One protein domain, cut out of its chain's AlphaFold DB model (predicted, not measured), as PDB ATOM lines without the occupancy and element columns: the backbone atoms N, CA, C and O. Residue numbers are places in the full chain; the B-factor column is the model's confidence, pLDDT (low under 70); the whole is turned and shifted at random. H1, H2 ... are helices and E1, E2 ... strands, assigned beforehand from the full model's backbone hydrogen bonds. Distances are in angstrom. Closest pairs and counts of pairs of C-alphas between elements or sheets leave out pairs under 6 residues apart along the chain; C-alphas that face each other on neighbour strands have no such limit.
ATOM      1  N   ILE A  26     -28.605 -24.656  25.422       58.28
ATOM      2  CA  ILE A  26     -27.210 -24.648  24.965       58.28
ATOM      3  C   ILE A  26     -27.149 -25.353  23.612       58.28
ATOM      4  O   ILE A  26     -27.109 -26.576  23.498       58.28
ATOM      5  N   ARG A  27     -27.173 -24.536  22.568       68.69
ATOM      6  CA  ARG A  27     -27.049 -24.928  21.175       68.69
ATOM      7  C   ARG A  27     -25.607 -25.343  20.906       68.69
ATOM      8  O   ARG A  27     -24.694 -24.529  21.022       68.69
ATOM      9  N   THR A  28     -25.407 -26.615  20.574       82.69
ATOM     10  CA  THR A  28     -24.069 -27.196  20.398       82.69
ATOM     11  C   THR A  28     -23.748 -27.306  18.905       82.69
ATOM     12  O   THR A  28     -24.630 -27.676  18.126       82.69
ATOM     13  N   PRO A  29     -22.525 -26.955  18.465       87.94
ATOM     14  CA  PRO A  29     -22.119 -27.150  17.080       87.94
ATOM     15  C   PRO A  29     -21.875 -28.635  16.784       87.94
ATOM     16  O   PRO A  29     -21.182 -29.322  17.533       87.94
ATOM     17  N   TYR A  30     -22.394 -29.101  15.651       89.38
ATOM     18  CA  TYR A  30     -22.258 -30.470  15.161       89.38
ATOM     19  C   TYR A  30     -21.778 -30.496  13.710       89.38
ATOM     20  O   TYR A  30     -21.946 -29.540  12.948       89.38
ATOM     21  N   VAL A  31     -21.180 -31.623  13.330       92.00
ATOM     22  CA  VAL A  31     -20.837 -31.950  11.946       92.00
ATOM     23  C   VAL A  31     -21.559 -33.236  11.588       92.00
ATOM     24  O   VAL A  31     -21.427 -34.233  12.297       92.00
ATOM     25  N   CYS A  32     -22.314 -33.214  10.495       92.25
ATOM     26  CA  CYS A  32     -23.028 -34.378  10.011       92.25
ATOM     27  C   CYS A  32     -22.063 -35.515   9.670       92.25
ATOM     28  O   CYS A  32     -21.214 -35.335   8.794       92.25
ATOM     29  N   PRO A  33     -22.211 -36.698  10.295       90.88
ATOM     30  CA  PRO A  33     -21.324 -37.830  10.035       90.88
ATOM     31  C   PRO A  33     -21.371 -38.309   8.582       90.88
ATOM     32  O   PRO A  33     -20.408 -38.879   8.082       90.88
ATOM     33  N   ILE A  34     -22.494 -38.062   7.904       89.12
ATOM     34  CA  ILE A  34     -22.688 -38.347   6.486       89.12
ATOM     35  C   ILE A  34     -22.995 -37.016   5.799       89.12
ATOM     36  O   ILE A  34     -23.934 -36.325   6.191       89.12
ATOM     37  N   GLY A  35     -22.184 -36.637   4.810       86.69
ATOM     38  CA  GLY A  35     -22.294 -35.367   4.077       86.69
ATOM     39  C   GLY A  35     -21.466 -34.201   4.638       86.69
ATOM     40  O   GLY A  35     -21.174 -33.272   3.895       86.69
ATOM     41  N   GLY A  36     -21.032 -34.238   5.906       90.31
ATOM     42  CA  GLY A  36     -20.078 -33.261   6.461       90.31
ATOM     43  C   GLY A  36     -20.629 -31.852   6.725       90.31
ATOM     44  O   GLY A  36     -19.863 -30.946   7.058       90.31
ATOM     45  N   GLU A  37     -21.941 -31.648   6.596       93.75
ATOM     46  CA  GLU A  37     -22.616 -30.373   6.863       93.75
ATOM     47  C   GLU A  37     -22.395 -29.922   8.317       93.75
ATOM     48  O   GLU A  37     -22.586 -30.698   9.255       93.75
ATOM     49  N   LYS A  38     -22.007 -28.658   8.522       93.25
ATOM     50  CA  LYS A  38     -21.911 -28.052   9.859       93.25
ATOM     51  C   LYS A  38     -23.250 -27.441  10.236       93.25
ATOM     52  O   LYS A  38     -23.826 -26.694   9.449       93.25
ATOM     53  N   PHE A  39     -23.719 -27.712  11.446       92.31
ATOM     54  CA  PHE A  39     -24.986 -27.187  11.939       92.31
ATOM     55  C   PHE A  39     -24.950 -27.005  13.453       92.31
ATOM     56  O   PHE A  39     -23.968 -27.331  14.118       92.31
ATOM     57  N   VAL A  40     -26.017 -26.433  13.992       86.94
ATOM     58  CA  VAL A  40     -26.174 -26.199  15.421       86.94
ATOM     59  C   VAL A  40     -27.551 -26.696  15.813       86.94
ATOM     60  O   VAL A  40     -28.537 -26.320  15.184       86.94
ATOM     61  N   ASP A  41     -27.613 -27.530  16.842       82.62
ATOM     62  CA  ASP A  41     -28.859 -28.155  17.281       82.62
ATOM     63  C   ASP A  41     -28.852 -28.363  18.803       82.62
ATOM     64  O   ASP A  41     -27.862 -28.076  19.490       82.62
ATOM     65  N   PHE A  42     -29.974 -28.835  19.335       73.88
ATOM     66  CA  PHE A  42     -30.180 -29.128  20.744       73.88
ATOM     67  C   PHE A  42     -30.724 -30.548  20.930       73.88
ATOM     68  O   PHE A  42     -31.702 -30.929  20.295       73.88
ATOM     69  N   HIS A  43     -30.118 -31.288  21.866       69.56
ATOM     70  CA  HIS A  43     -30.554 -32.591  22.384       69.56
ATOM     71  C   HIS A  43     -30.992 -33.619  21.313       69.56
ATOM     72  O   HIS A  43     -32.117 -33.583  20.829       69.56
ATOM     73  N   ILE A  44     -30.134 -34.605  21.009       80.50
ATOM     74  CA  ILE A  44     -30.277 -35.567  19.891       80.50
ATOM     75  C   ILE A  44     -30.292 -34.833  18.536       80.50
ATOM     76  O   ILE A  44     -31.364 -34.549  17.998       80.50
ATOM     77  N   PRO A  45     -29.105 -34.504  17.997       89.12
ATOM     78  CA  PRO A  45     -28.995 -33.648  16.828       89.12
ATOM     79  C   PRO A  45     -29.441 -34.356  15.546       89.12
ATOM     80  O   PRO A  45     -29.150 -35.541  15.344       89.12
ATOM     81  N   GLN A  46     -30.116 -33.618  14.662       92.31
ATOM     82  CA  GLN A  46     -30.543 -34.103  13.351       92.31
ATOM     83  C   GLN A  46     -29.859 -33.334  12.217       92.31
ATOM     84  O   GLN A  46     -29.921 -32.111  12.128       92.31
ATOM     85  N   CYS A  47     -29.272 -34.077  11.285       93.00
ATOM     86  CA  CYS A  47     -28.655 -33.514  10.096       93.00
ATOM     87  C   CYS A  47     -29.668 -32.797   9.190       93.00
ATOM     88  O   CYS A  47     -30.677 -33.399   8.813       93.00
ATOM     89  N   PRO A  48     -29.418 -31.539   8.779       91.00
ATOM     90  CA  PRO A  48     -30.412 -30.752   8.059       91.00
ATOM     91  C   PRO A  48     -30.694 -31.290   6.651       91.00
ATOM     92  O   PRO A  48     -31.868 -31.373   6.278       91.00
ATOM     93  N   GLY A  49     -29.662 -31.693   5.896       90.50
ATOM     94  CA  GLY A  49     -29.814 -32.133   4.507       90.50
ATOM     95  C   GLY A  49     -30.334 -33.563   4.347       90.50
ATOM     96  O   GLY A  49     -31.218 -33.830   3.531       90.50
ATOM     97  N   ASN A  50     -29.807 -34.509   5.127       92.25
ATOM     98  CA  ASN A  50     -30.158 -35.930   4.997       92.25
ATOM     99  C   ASN A  50     -31.069 -36.469   6.104       92.25
ATOM    100  O   ASN A  50     -31.431 -37.639   6.046       92.25
ATOM    101  N   LYS A  51     -31.448 -35.635   7.081       93.56
ATOM    102  CA  LYS A  51     -32.333 -35.978   8.207       93.56
ATOM    103  C   LYS A  51     -31.840 -37.106   9.112       93.56
ATOM    104  O   LYS A  51     -32.576 -37.520  10.007       93.56
ATOM    105  N   PHE A  52     -30.585 -37.532   8.956       95.00
ATOM    106  CA  PHE A  52     -29.960 -38.523   9.819       95.00
ATOM    107  C   PHE A  52     -29.895 -38.018  11.264       95.00
ATOM    108  O   PHE A  52     -29.403 -36.920  11.530       95.00
ATOM    109  N   VAL A  53     -30.395 -38.826  12.193       93.69
ATOM    110  CA  VAL A  53     -30.445 -38.502  13.619       93.69
ATOM    111  C   VAL A  53     -29.231 -39.114  14.304       93.69
ATOM    112  O   VAL A  53     -29.020 -40.324  14.261       93.69
ATOM    113  N   MET A  54     -28.419 -38.281  14.944       92.12
ATOM    114  CA  MET A  54     -27.182 -38.705  15.595       92.12
ATOM    115  C   MET A  54     -27.489 -39.275  16.985       92.12
ATOM    116  O   MET A  54     -27.451 -38.572  17.993       92.12
ATOM    117  N   PHE A  55     -27.804 -40.569  17.038       90.50
ATOM    118  CA  PHE A  55     -28.185 -41.273  18.271       90.50
ATOM    119  C   PHE A  55     -27.004 -41.701  19.158       90.50
ATOM    120  O   PHE A  55     -27.211 -42.193  20.266       90.50
ATOM    121  N   LYS A  56     -25.764 -41.518  18.691       89.81
ATOM    122  CA  LYS A  56     -24.536 -41.761  19.458       89.81
ATOM    123  C   LYS A  56     -23.432 -40.787  19.053       89.81
ATOM    124  O   LYS A  56     -23.481 -40.195  17.977       89.81
ATOM    125  N   GLU A  57     -22.419 -40.650  19.904       85.31
ATOM    126  CA  GLU A  57     -21.350 -39.660  19.719       85.31
ATOM    127  C   GLU A  57     -20.407 -39.979  18.557       85.31
ATOM    128  O   GLU A  57     -19.957 -39.079  17.850       85.31
ATOM    129  N   LYS A  58     -20.067 -41.259  18.377       89.12
ATOM    130  CA  LYS A  58     -19.070 -41.702  17.399       89.12
ATOM    131  C   LYS A  58     -19.591 -42.875  16.591       89.12
ATOM    132  O   LYS A  58     -20.116 -43.844  17.138       89.12
ATOM    133  N   PHE A  59     -19.380 -42.786  15.287       92.88
ATOM    134  CA  PHE A  59     -19.688 -43.825  14.318       92.88
ATOM    135  C   PHE A  59     -18.389 -44.332  13.707       92.88
ATOM    136  O   PHE A  59     -17.469 -43.559  13.443       92.88
ATOM    137  N   THR A  60     -18.312 -45.635  13.480       94.94
ATOM    138  CA  THR A  60     -17.226 -46.230  12.708       94.94
ATOM    139  C   THR A  60     -17.442 -45.969  11.218       94.94
ATOM    140  O   THR A  60     -18.572 -45.820  10.752       94.94
ATOM    141  N   ASN A  61     -16.366 -45.983  10.433       94.25
ATOM    142  CA  ASN A  61     -16.470 -45.834   8.978       94.25
ATOM    143  C   ASN A  61     -17.343 -46.931   8.337       94.25
ATOM    144  O   ASN A  61     -18.025 -46.678   7.346       94.25
ATOM    145  N   ALA A  62     -17.343 -48.140   8.910       94.19
ATOM    146  CA  ALA A  62     -18.179 -49.245   8.447       94.19
ATOM    147  C   ALA A  62     -19.674 -48.965   8.671       94.19
ATOM    148  O   ALA A  62     -20.474 -49.142   7.751       94.19
ATOM    149  N   GLU A  63     -20.034 -48.466   9.857       94.56
ATOM    150  CA  GLU A  63     -21.402 -48.039  10.167       94.56
ATOM    151  C   GLU A  63     -21.845 -46.908   9.245       94.56
ATOM    152  O   GLU A  63     -22.893 -47.019   8.621       94.56
ATOM    153  N   LEU A  64     -21.027 -45.863   9.078       94.94
ATOM    154  CA  LEU A  64     -21.370 -44.728   8.218       94.94
ATOM    155  C   LEU A  64     -21.613 -45.156   6.773       94.94
ATOM    156  O   LEU A  64     -22.615 -44.760   6.191       94.94
ATOM    157  N   LYS A  65     -20.770 -46.034   6.220       94.69
ATOM    158  CA  LYS A  65     -20.957 -46.564   4.862       94.69
ATOM    159  C   LYS A  65     -22.240 -47.391   4.727       94.69
ATOM    160  O   LYS A  65     -22.875 -47.384   3.671       94.69
ATOM    161  N   LYS A  66     -22.628 -48.131   5.770       95.19
ATOM    162  CA  LYS A  66     -23.901 -48.867   5.799       95.19
ATOM    163  C   LYS A  66     -25.083 -47.901   5.899       95.19
ATOM    164  O   LYS A  66     -26.027 -48.006   5.118       95.19
ATOM    165  N   TYR A  67     -25.023 -46.963   6.834       95.75
ATOM    166  CA  TYR A  67     -26.090 -46.013   7.124       95.75
ATOM    167  C   TYR A  67     -26.309 -45.038   5.973       95.75
ATOM    168  O   TYR A  67     -27.454 -44.749   5.656       95.75
ATOM    169  N   GLU A  68     -25.251 -44.640   5.265       95.62
ATOM    170  CA  GLU A  68     -25.326 -43.827   4.050       95.62
ATOM    171  C   GLU A  68     -26.236 -44.456   2.986       95.62
ATOM    172  O   GLU A  68     -27.066 -43.770   2.392       95.62
ATOM    173  N   LYS A  69     -26.154 -45.778   2.788       95.56
ATOM    174  CA  LYS A  69     -27.044 -46.488   1.855       95.56
ATOM    175  C   LYS A  69     -28.504 -46.437   2.299       95.56
ATOM    176  O   LYS A  69     -29.383 -46.306   1.457       95.56
ATOM    177  N   ILE A  70     -28.755 -46.540   3.603       95.81
ATOM    178  CA  ILE A  70     -30.107 -46.519   4.172       95.81
ATOM    179  C   ILE A  70     -30.708 -45.120   4.051       95.81
ATOM    180  O   ILE A  70     -31.813 -44.981   3.535       95.81
ATOM    181  N   ILE A  71     -29.974 -44.080   4.456       94.94
ATOM    182  CA  ILE A  71     -30.484 -42.704   4.423       94.94
ATOM    183  C   ILE A  71     -30.671 -42.177   2.998       94.94
ATOM    184  O   ILE A  71     -31.474 -41.278   2.773       94.94
ATOM    185  N   ASN A  72     -29.927 -42.712   2.026       94.44
ATOM    186  CA  ASN A  72     -30.104 -42.403   0.607       94.44
ATOM    187  C   ASN A  72     -31.111 -43.338  -0.078       94.44
ATOM    188  O   ASN A  72     -31.432 -43.135  -1.246       94.44
ATOM    189  N   GLY A  73     -31.622 -44.341   0.638       95.44
ATOM    190  CA  GLY A  73     -32.656 -45.243   0.158       95.44
ATOM    191  C   GLY A  73     -34.015 -44.553   0.038       95.44
ATOM    192  O   GLY A  73     -34.336 -43.628   0.790       95.44
ATOM    193  N   LYS A  74     -34.827 -45.048  -0.900       95.62
ATOM    194  CA  LYS A  74     -36.174 -44.538  -1.194       95.62
ATOM    195  C   LYS A  74     -37.038 -44.444   0.072       95.62
ATOM    196  O   LYS A  74     -37.518 -43.364   0.397       95.62
ATOM    197  N   ASP A  75     -37.113 -45.526   0.845       94.88
ATOM    198  CA  ASP A  75     -37.979 -45.627   2.030       94.88
ATOM    199  C   ASP A  75     -37.647 -44.617   3.140       94.88
ATOM    200  O   ASP A  75     -38.525 -44.248   3.922       94.88
ATOM    201  N   TYR A  76     -36.385 -44.179   3.241       96.12
ATOM    202  CA  TYR A  76     -35.972 -43.158   4.206       96.12
ATOM    203  C   TYR A  76     -36.203 -41.745   3.664       96.12
ATOM    204  O   TYR A  76     -36.658 -40.859   4.386       96.12
ATOM    205  N   ARG A  77     -35.926 -41.526   2.374       94.12
ATOM    206  CA  ARG A  77     -36.106 -40.222   1.719       94.12
ATOM    207  C   ARG A  77     -37.572 -39.836   1.528       94.12
ATOM    208  O   ARG A  77     -37.860 -38.647   1.450       94.12
ATOM    209  N   GLU A  78     -38.477 -40.810   1.500       94.06
ATOM    210  CA  GLU A  78     -39.928 -40.594   1.423       94.06
ATOM    211  C   GLU A  78     -40.584 -40.278   2.778       94.06
ATOM    212  O   GLU A  78     -41.770 -39.951   2.818       94.06
ATOM    213  N   ILE A  79     -39.842 -40.330   3.894       92.69
ATOM    214  CA  ILE A  79     -40.364 -39.878   5.189       92.69
ATOM    215  C   ILE A  79     -40.755 -38.401   5.080       92.69
ATOM    216  O   ILE A  79     -39.949 -37.562   4.663       92.69
ATOM    217  N   SER A  80     -41.985 -38.088   5.495       89.56
ATOM    218  CA  SER A  80     -42.515 -36.724   5.481       89.56
ATOM    219  C   SER A  80     -41.569 -35.742   6.172       89.56
ATOM    220  O   SER A  80     -41.081 -35.997   7.271       89.56
ATOM    221  N   LYS A  81     -41.376 -34.574   5.554       87.94
ATOM    222  CA  LYS A  81     -40.562 -33.482   6.110       87.94
ATOM    223  C   LYS A  81     -41.142 -32.900   7.404       87.94
ATOM    224  O   LYS A  81     -40.419 -32.227   8.128       87.94
ATOM    225  N   GLU A  82     -42.422 -33.153   7.670       87.94
ATOM    226  CA  GLU A  82     -43.143 -32.755   8.887       87.94
ATOM    227  C   GLU A  82     -42.933 -33.743  10.049       87.94
ATOM    228  O   GLU A  82     -43.418 -33.517  11.162       87.94
ATOM    229  N   ALA A  83     -42.243 -34.863   9.804       90.50
ATOM    230  CA  ALA A  83     -41.895 -35.818  10.844       90.50
ATOM    231  C   ALA A  83     -40.839 -35.231  11.787       90.50
ATOM    232  O   ALA A  83     -39.865 -34.609  11.356       90.50
ATOM    233  N   GLY A  84     -41.004 -35.477  13.086       89.69
ATOM    234  CA  GLY A  84     -40.011 -35.084  14.076       89.69
ATOM    235  C   GLY A  84     -38.797 -36.017  14.115       89.69
ATOM    236  O   GLY A  84     -38.751 -37.072  13.472       89.69
ATOM    237  N   LYS A  85     -37.782 -35.611  14.880       92.00
ATOM    238  CA  LYS A  85     -36.494 -36.313  14.960       92.00
ATOM    239  C   LYS A  85     -36.643 -37.743  15.471       92.00
ATOM    240  O   LYS A  85     -35.978 -38.642  14.964       92.00
ATOM    241  N   TYR A  86     -37.528 -37.989  16.432       93.94
ATOM    242  CA  TYR A  86     -37.696 -39.334  16.972       93.94
ATOM    243  C   TYR A  86     -38.413 -40.259  15.986       93.94
ATOM    244  O   TYR A  86     -38.070 -41.439  15.915       93.94
ATOM    245  N   TYR A  87     -39.329 -39.734  15.164       95.00
ATOM    246  CA  TYR A  87     -39.921 -40.510  14.072       95.00
ATOM    247  C   TYR A  87     -38.859 -40.920  13.041       95.00
ATOM    248  O   TYR A  87     -38.762 -42.095  12.683       95.00
ATOM    249  N   TYR A  88     -38.011 -39.977  12.605       95.06
ATOM    250  CA  TYR A  88     -36.886 -40.278  11.708       95.06
ATOM    251  C   TYR A  88     -35.936 -41.323  12.303       95.06
ATOM    252  O   TYR A  88     -35.443 -42.186  11.575       95.06
ATOM    253  N   LEU A  89     -35.696 -41.269  13.615       96.06
ATOM    254  CA  LEU A  89     -34.878 -42.251  14.320       96.06
ATOM    255  C   LEU A  89     -35.532 -43.640  14.338       96.06
ATOM    256  O   LEU A  89     -34.872 -44.621  14.004       96.06
ATOM    257  N   GLY A  90     -36.828 -43.727  14.657       96.69
ATOM    258  CA  GLY A  90     -37.576 -44.988  14.645       96.69
ATOM    259  C   GLY A  90     -37.575 -45.642  13.263       96.69
ATOM    260  O   GLY A  90     -37.252 -46.823  13.137       96.69
ATOM    261  N   ARG A  91     -37.817 -44.858  12.207       97.19
ATOM    262  CA  ARG A  91     -37.736 -45.330  10.815       97.19
ATOM    263  C   ARG A  91     -36.336 -45.793  10.434       97.19
ATOM    264  O   ARG A  91     -36.191 -46.807   9.758       97.19
ATOM    265  N   PHE A  92     -35.304 -45.067  10.858       97.44
ATOM    266  CA  PHE A  92     -33.924 -45.482  10.634       97.44
ATOM    267  C   PHE A  92     -33.642 -46.841  11.295       97.44
ATOM    268  O   PHE A  92     -33.120 -47.737  10.633       97.44
ATOM    269  N   TYR A  93     -34.046 -47.022  12.556       97.56
ATOM    270  CA  TYR A  93     -33.855 -48.278  13.282       97.56
ATOM    271  C   TYR A  93     -34.577 -49.468  12.630       97.56
ATOM    272  O   TYR A  93     -33.995 -50.547  12.523       97.56
ATOM    273  N   GLU A  94     -35.801 -49.275  12.127       97.38
ATOM    274  CA  GLU A  94     -36.523 -50.309  11.369       97.38
ATOM    275  C   GLU A  94     -35.766 -50.739  10.102       97.38
ATOM    276  O   GLU A  94     -35.666 -51.930   9.799       97.38
ATOM    277  N   LEU A  95     -35.226 -49.772   9.353       97.00
ATOM    278  CA  LEU A  95     -34.575 -50.024   8.067       97.00
ATOM    279  C   LEU A  95     -33.195 -50.678   8.212       97.00
ATOM    280  O   LEU A  95     -32.786 -51.437   7.331       97.00
ATOM    281  N   THR A  96     -32.469 -50.414   9.302       94.50
ATOM    282  CA  THR A  96     -31.147 -51.029   9.517       94.50
ATOM    283  C   THR A  96     -31.247 -52.501   9.898       94.50
ATOM    284  O   THR A  96     -30.323 -53.259   9.583       94.50
ATOM    285  N   LYS A  97     -32.358 -52.894  10.544       93.31
ATOM    286  CA  LYS A  97     -32.603 -54.230  11.114       93.31
ATOM    287  C   LYS A  97     -31.537 -54.671  12.126       93.31
ATOM    288  O   LYS A  97     -31.317 -55.863  12.312       93.31
ATOM    289  N   GLU A  98     -30.846 -53.711  12.741       94.06
ATOM    290  CA  GLU A  98     -29.790 -53.953  13.740       94.06
ATOM    291  C   GLU A  98     -30.252 -53.695  15.175       94.06
ATOM    292  O   GLU A  98     -29.606 -54.147  16.116       94.06
ATOM    293  N   PHE A  99     -31.343 -52.952  15.341       95.31
ATOM    294  CA  PHE A  99     -31.835 -52.524  16.644       95.31
ATOM    295  C   PHE A  99     -32.895 -53.484  17.165       95.31
ATOM    296  O   PHE A  99     -33.659 -54.077  16.400       95.31
ATOM    297  N   SER A 100     -32.945 -53.620  18.485       94.94
ATOM    298  CA  SER A 100     -33.971 -54.414  19.148       94.94
ATOM    299  C   SER A 100     -35.355 -53.778  19.002       94.94
ATOM    300  O   SER A 100     -35.491 -52.557  18.889       94.94
ATOM    301  N   ASP A 101     -36.405 -54.599  19.112       96.06
ATOM    302  CA  ASP A 101     -37.786 -54.101  19.154       96.06
ATOM    303  C   ASP A 101     -37.976 -53.056  20.267       96.06
ATOM    304  O   ASP A 101     -38.705 -52.083  20.092       96.06
ATOM    305  N   LYS A 102     -37.257 -53.194  21.393       94.94
ATOM    306  CA  LYS A 102     -37.262 -52.198  22.471       94.94
ATOM    307  C   LYS A 102     -36.780 -50.835  21.978       94.94
ATOM    308  O   LYS A 102     -37.455 -49.840  22.203       94.94
ATOM    309  N   GLU A 103     -35.626 -50.780  21.320       95.75
ATOM    310  CA  GLU A 103     -35.032 -49.522  20.845       95.75
ATOM    311  C   GLU A 103     -35.903 -48.847  19.782       95.75
ATOM    312  O   GLU A 103     -36.101 -47.631  19.827       95.75
ATOM    313  N   ILE A 104     -36.483 -49.634  18.871       98.00
ATOM    314  CA  ILE A 104     -37.422 -49.134  17.859       98.00
ATOM    315  C   ILE A 104     -38.686 -48.583  18.533       98.00
ATOM    316  O   ILE A 104     -39.097 -47.450  18.269       98.00
ATOM    317  N   GLY A 105     -39.285 -49.353  19.443       97.19
ATOM    318  CA  GLY A 105     -40.491 -48.962  20.166       97.19
ATOM    319  C   GLY A 105     -40.291 -47.723  21.039       97.19
ATOM    320  O   GLY A 105     -41.161 -46.855  21.093       97.19
ATOM    321  N   GLU A 106     -39.125 -47.581  21.675       95.88
ATOM    322  CA  GLU A 106     -38.782 -46.393  22.460       95.88
ATOM    323  C   GLU A 106     -38.582 -45.141  21.598       95.88
ATOM    324  O   GLU A 106     -38.990 -44.053  22.013       95.88
ATOM    325  N   ALA A 107     -38.015 -45.271  20.395       96.38
ATOM    326  CA  ALA A 107     -37.930 -44.156  19.456       96.38
ATOM    327  C   ALA A 107     -39.334 -43.666  19.059       96.38
ATOM    328  O   ALA A 107     -39.607 -42.466  19.109       96.38
ATOM    329  N   TYR A 108     -40.263 -44.578  18.768       97.69
ATOM    330  CA  TYR A 108     -41.644 -44.212  18.449       97.69
ATOM    331  C   TYR A 108     -42.441 -43.681  19.646       97.69
ATOM    332  O   TYR A 108     -43.205 -42.731  19.484       97.69
ATOM    333  N   TYR A 109     -42.214 -44.204  20.854       95.56
ATOM    334  CA  TYR A 109     -42.750 -43.627  22.092       95.56
ATOM    335  C   TYR A 109     -42.325 -42.160  22.244       95.56
ATOM    336  O   TYR A 109     -43.157 -41.283  22.484       95.56
ATOM    337  N   ASN A 110     -41.029 -41.883  22.068       93.12
ATOM    338  CA  ASN A 110     -40.505 -40.527  22.166       93.12
ATOM    339  C   ASN A 110     -41.054 -39.631  21.055       93.12
ATOM    340  O   ASN A 110     -41.325 -38.460  21.303       93.12
ATOM    341  N   SER A 111     -41.268 -40.176  19.857       93.56
ATOM    342  CA  SER A 111     -41.918 -39.440  18.777       93.56
ATOM    343  C   SER A 111     -43.341 -39.049  19.142       93.56
ATOM    344  O   SER A 111     -43.695 -37.877  19.056       93.56
ATOM    345  N   TYR A 112     -44.133 -39.992  19.655       92.56
ATOM    346  CA  TYR A 112     -45.496 -39.699  20.069       92.56
ATOM    347  C   TYR A 112     -45.554 -38.612  21.145       92.56
ATOM    348  O   TYR A 112     -46.397 -37.727  21.036       92.56
ATOM    349  N   TYR A 113     -44.678 -38.638  22.155       87.88
ATOM    350  CA  TYR A 113     -44.735 -37.686  23.270       87.88
ATOM    351  C   TYR A 113     -44.031 -36.353  23.000       87.88
ATOM    352  O   TYR A 113     -44.593 -35.308  23.331       87.88
ATOM    353  N   PHE A 114     -42.845 -36.372  22.391       85.56
ATOM    354  CA  PHE A 114     -41.931 -35.226  22.359       85.56
ATOM    355  C   PHE A 114     -41.771 -34.574  20.983       85.56
ATOM    356  O   PHE A 114     -41.371 -33.407  20.922       85.56
ATOM    357  N   ASP A 115     -42.075 -35.274  19.884       84.25
ATOM    358  CA  ASP A 115     -42.105 -34.608  18.583       84.25
ATOM    359  C   ASP A 115     -43.346 -33.705  18.508       84.25
ATOM    360  O   ASP A 115     -44.482 -34.135  18.723       84.25
ATOM    361  N   HIS A 116     -43.127 -32.435  18.174       68.12
ATOM    362  CA  HIS A 116     -44.193 -31.486  17.863       68.12
ATOM    363  C   HIS A 116     -44.489 -31.585  16.364       68.12
ATOM    364  O   HIS A 116     -44.069 -30.735  15.586       68.12
ATOM    365  N   SER A 117     -45.129 -32.679  15.941       72.75
ATOM    366  CA  SER A 117     -45.588 -32.808  14.555       72.75
ATOM    367  C   SER A 117     -47.002 -32.251  14.435       72.75
ATOM    368  O   SER A 117     -47.907 -32.689  15.141       72.75
ATOM    369  N   GLU A 118     -47.201 -31.304  13.519       70.62
ATOM    370  CA  GLU A 118     -48.541 -30.847  13.122       70.62
ATOM    371  C   GLU A 118     -49.284 -31.920  12.303       70.62
ATOM    372  O   GLU A 118     -50.500 -31.855  12.114       70.62
ATOM    373  N   ASN A 119     -48.568 -32.959  11.860       83.88
ATOM    374  CA  ASN A 119     -49.116 -34.049  11.080       83.88
ATOM    375  C   ASN A 119     -49.692 -35.153  11.978       83.88
ATOM    376  O   ASN A 119     -48.995 -36.059  12.446       83.88
ATOM    377  N   GLN A 120     -51.013 -35.120  12.153       86.81
ATOM    378  CA  GLN A 120     -51.739 -36.094  12.971       86.81
ATOM    379  C   GLN A 120     -51.575 -37.547  12.493       86.81
ATOM    380  O   GLN A 120     -51.639 -38.467  13.313       86.81
ATOM    381  N   ALA A 121     -51.350 -37.781  11.193       91.50
ATOM    382  CA  ALA A 121     -51.150 -39.131  10.672       91.50
ATOM    383  C   ALA A 121     -49.824 -39.725  11.166       91.50
ATOM    384  O   ALA A 121     -49.802 -40.874  11.602       91.50
ATOM    385  N   ILE A 122     -48.755 -38.921  11.192       91.50
ATOM    386  CA  ILE A 122     -47.441 -39.321  11.720       91.50
ATOM    387  C   ILE A 122     -47.535 -39.604  13.217       91.50
ATOM    388  O   ILE A 122     -47.045 -40.631  13.679       91.50
ATOM    389  N   THR A 123     -48.212 -38.740  13.980       91.50
ATOM    390  CA  THR A 123     -48.418 -38.963  15.418       91.50
ATOM    391  C   THR A 123     -49.191 -40.257  15.686       91.50
ATOM    392  O   THR A 123     -48.815 -41.029  16.569       91.50
ATOM    393  N   LYS A 124     -50.246 -40.538  14.908       93.38
ATOM    394  CA  LYS A 124     -51.029 -41.776  15.032       93.38
ATOM    395  C   LYS A 124     -50.215 -43.012  14.645       93.38
ATOM    396  O   LYS A 124     -50.310 -44.036  15.316       93.38
ATOM    397  N   GLU A 125     -49.414 -42.925  13.588       95.38
ATOM    398  CA  GLU A 125     -48.521 -44.010  13.184       95.38
ATOM    399  C   GLU A 125     -47.449 -44.272  14.249       95.38
ATOM    400  O   GLU A 125     -47.227 -45.426  14.607       95.38
ATOM    401  N   ALA A 126     -46.837 -43.224  14.809       95.94
ATOM    402  CA  ALA A 126     -45.864 -43.341  15.892       95.94
ATOM    403  C   ALA A 126     -46.465 -44.033  17.124       95.94
ATOM    404  O   ALA A 126     -45.837 -44.930  17.681       95.94
ATOM    405  N   LEU A 127     -47.699 -43.683  17.509       96.31
ATOM    406  CA  LEU A 127     -48.424 -44.367  18.585       96.31
ATOM    407  C   LEU A 127     -48.555 -45.871  18.302       96.31
ATOM    408  O   LEU A 127     -48.162 -46.694  19.125       96.31
ATOM    409  N   GLN A 128     -49.054 -46.228  17.116       97.88
ATOM    410  CA  GLN A 128     -49.287 -47.622  16.730       97.88
ATOM    411  C   GLN A 128     -47.994 -48.436  16.621       97.88
ATOM    412  O   GLN A 128     -47.912 -49.561  17.115       97.88
ATOM    413  N   LYS A 129     -46.949 -47.863  16.018       98.19
ATOM    414  CA  LYS A 129     -45.638 -48.511  15.931       98.19
ATOM    415  C   LYS A 129     -44.988 -48.662  17.301       98.19
ATOM    416  O   LYS A 129     -44.461 -49.731  17.598       98.19
ATOM    417  N   GLY A 130     -45.069 -47.633  18.145       98.00
ATOM    418  CA  GLY A 130     -44.590 -47.686  19.524       98.00
ATOM    419  C   GLY A 130     -45.228 -48.833  20.304       98.00
ATOM    420  O   GLY A 130     -44.509 -49.594  20.946       98.00
ATOM    421  N   ILE A 131     -46.550 -49.011  20.186       98.31
ATOM    422  CA  ILE A 131     -47.276 -50.134  20.800       98.31
ATOM    423  C   ILE A 131     -46.746 -51.469  20.270       98.31
ATOM    424  O   ILE A 131     -46.230 -52.257  21.053       98.31
ATOM    425  N   ASN A 132     -46.782 -51.687  18.953       98.19
ATOM    426  CA  ASN A 132     -46.407 -52.962  18.330       98.19
ATOM    427  C   ASN A 132     -44.982 -53.420  18.704       98.19
ATOM    428  O   ASN A 132     -44.753 -54.571  19.073       98.19
ATOM    429  N   TYR A 133     -44.004 -52.516  18.636       97.94
ATOM    430  CA  TYR A 133     -42.614 -52.849  18.954       97.94
ATOM    431  C   TYR A 133     -42.382 -53.068  20.457       97.94
ATOM    432  O   TYR A 133     -41.690 -54.011  20.848       97.94
ATOM    433  N   LEU A 134     -42.986 -52.247  21.322       96.69
ATOM    434  CA  LEU A 134     -42.865 -52.446  22.768       96.69
ATOM    435  C   LEU A 134     -43.621 -53.694  23.249       96.69
ATOM    436  O   LEU A 134     -43.138 -54.351  24.169       96.69
ATOM    437  N   GLU A 135     -44.747 -54.054  22.623       96.19
ATOM    438  CA  GLU A 135     -45.460 -55.318  22.854       96.19
ATOM    439  C   GLU A 135     -44.550 -56.514  22.567       96.19
ATOM    440  O   GLU A 135     -44.294 -57.309  23.472       96.19
ATOM    441  N   LYS A 136     -43.970 -56.589  21.360       94.94
ATOM    442  CA  LYS A 136     -43.025 -57.656  20.982       94.94
ATOM    443  C   LYS A 136     -41.857 -57.762  21.956       94.94
ATOM    444  O   LYS A 136     -41.521 -58.849  22.429       94.94
ATOM    445  N   SER A 137     -41.259 -56.621  22.304       93.44
ATOM    446  CA  SER A 137     -40.161 -56.589  23.268       93.44
ATOM    447  C   SER A 137     -40.584 -57.080  24.654       93.44
ATOM    448  O   SER A 137     -39.772 -57.704  25.343       93.44
ATOM    449  N   PHE A 138     -41.796 -56.751  25.102       92.06
ATOM    450  CA  PHE A 138     -42.297 -57.144  26.415       92.06
ATOM    451  C   PHE A 138     -42.607 -58.642  26.466       92.06
ATOM    452  O   PHE A 138     -42.203 -59.317  27.414       92.06
ATOM    453  N   GLU A 139     -43.245 -59.179  25.425       89.31
ATOM    454  CA  GLU A 139     -43.581 -60.601  25.311       89.31
ATOM    455  C   GLU A 139     -42.344 -61.506  25.310       89.31
ATOM    456  O   GLU A 139     -42.384 -62.584  25.906       89.31
ATOM    457  N   ALA A 140     -41.243 -61.047  24.706       84.62
ATOM    458  CA  ALA A 140     -39.998 -61.804  24.605       84.62
ATOM    459  C   ALA A 140     -39.226 -61.935  25.932       84.62
ATOM    460  O   ALA A 140     -38.580 -62.957  26.151       84.62
ATOM    461  N   LYS A 141     -39.254 -60.911  26.803       78.56
ATOM    462  CA  LYS A 141     -38.415 -60.861  28.022       78.56
ATOM    463  C   LYS A 141     -39.190 -60.950  29.340       78.56
ATOM    464  O   LYS A 141     -38.685 -61.546  30.275       78.56
ATOM    465  N   LYS A 142     -40.394 -60.372  29.444       72.31
ATOM    466  CA  LYS A 142     -41.278 -60.384  30.639       72.31
ATOM    467  C   LYS A 142     -40.669 -59.975  32.002       72.31
ATOM    468  O   LYS A 142     -41.277 -60.248  33.032       72.31
ATOM    469  N   GLU A 143     -39.516 -59.312  32.052       64.50
ATOM    470  CA  GLU A 143     -38.795 -59.094  33.324       64.50
ATOM    471  C   GLU A 143     -39.188 -57.812  34.089       64.50
ATOM    472  O   GLU A 143     -39.064 -57.768  35.314       64.50
ATOM    473  N   GLU A 144     -39.706 -56.781  33.410       83.94
ATOM    474  CA  GLU A 144     -40.092 -55.497  34.023       83.94
ATOM    475  C   GLU A 144     -41.462 -55.017  33.520       83.94
ATOM    476  O   GLU A 144     -41.838 -55.270  32.372       83.94
TER     477      GLU A 144
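AT A GLANCE: This is residues 26 to 144 of the 392 residues of an uncharacterized protein of Leptotrichia buccalis (strain ATCC 14201 / DSM 1135 / JCM 12969 / NCTC 10249 / C-1013-b) (UniProt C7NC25). A small two-stranded hairpin, E1 and E2, sits at one end of the domain, and three helices that run back and forth, H3, H4 and H5, fill the other, with H4 packed on both H3 and H5. A long stretch without named elements, residues 42 to 60, leads from the hairpin to H1, whose last residues meet the last residues of H3 to make a corner; the short H2 lies near H3. The printed part has 119 residues, with two named strands followed by five named helices, in the order E1, E2, H1, H2, H3, H4, H5; the sheet, E1 - E2, is antiparallel and the class is mostly helix. The whole is compact, with a radius of gyration of the C-alphas of 14.5 A, and spans 41 by 34 by 32 A.

IN THESE COORDINATES: The strand E1 covers residues 28 to 31, beginning with C-alpha 28 at (-24.069, -27.196, 20.398), and E2 covers residues 38 to 41. H1 takes residues 61 to 71, 15.1 A long, and H2 takes residues 74 to 77. H3 runs from Lys 85, C-alpha at (-36.494, -36.313, 14.960), to Thr 96 over 16.6 A. H4 spans residues 101 to 114, 19.6 A. H5, residues 120 to 141, is the longest helix at 31.9 A and ends with C-alpha 141 at (-38.415, -60.861, 28.022).

HOW THE PARTS SIT: E1 and E2 form a hairpin of antiparallel strands, with N 30 and O 39 at 2.8 A and N 39 and O 30 at 3.0 A, both within hydrogen-bond range. E1 is apart from H1, and both strands are apart from H2, H3, H4 and H5. H1 touches H3 about perpendicular, at 74 degrees; the closest C-alphas are those of Ile 70 and Leu 95, 6.9 A, and H3 touches H1 with residues 92 to 96 alone. H2 and H3 are close but not clearly touching, the C-alphas of Tyr 76 and Phe 92 being closest at 7.1 A. H3 and H4 form a helical hairpin: they touch at a shallow tilt of 19 degrees, opposite ways, with the C-alphas of Tyr 86 and Ser 111 closest at 4.6 A. H4 and H5 form another, touching at a shallow tilt of 34 degrees, only just short of steep, opposite ways; the C-alphas of Gly 105 and Gly 130 are closest at 4.3 A. Helix packing is mostly aligned, but only just: 2 of 3 touching pairs are at a shallow tilt. In H3 and H4 every O i to N i+4 pair is within hydrogen-bond range, in H1 6 of 7 and in H5 17 of 18; H2 is too short for such a pair.

THE WHOLE: The two C-alphas farthest apart are those of Lys 38 and Lys 142, 43.0 A. The printed part has no cut. The link from E2 to H1, with 19 residues, is long. The mean pLDDT of the printed part is 90.9; residues 26 to 27, 43, 116 and 143 are under 70.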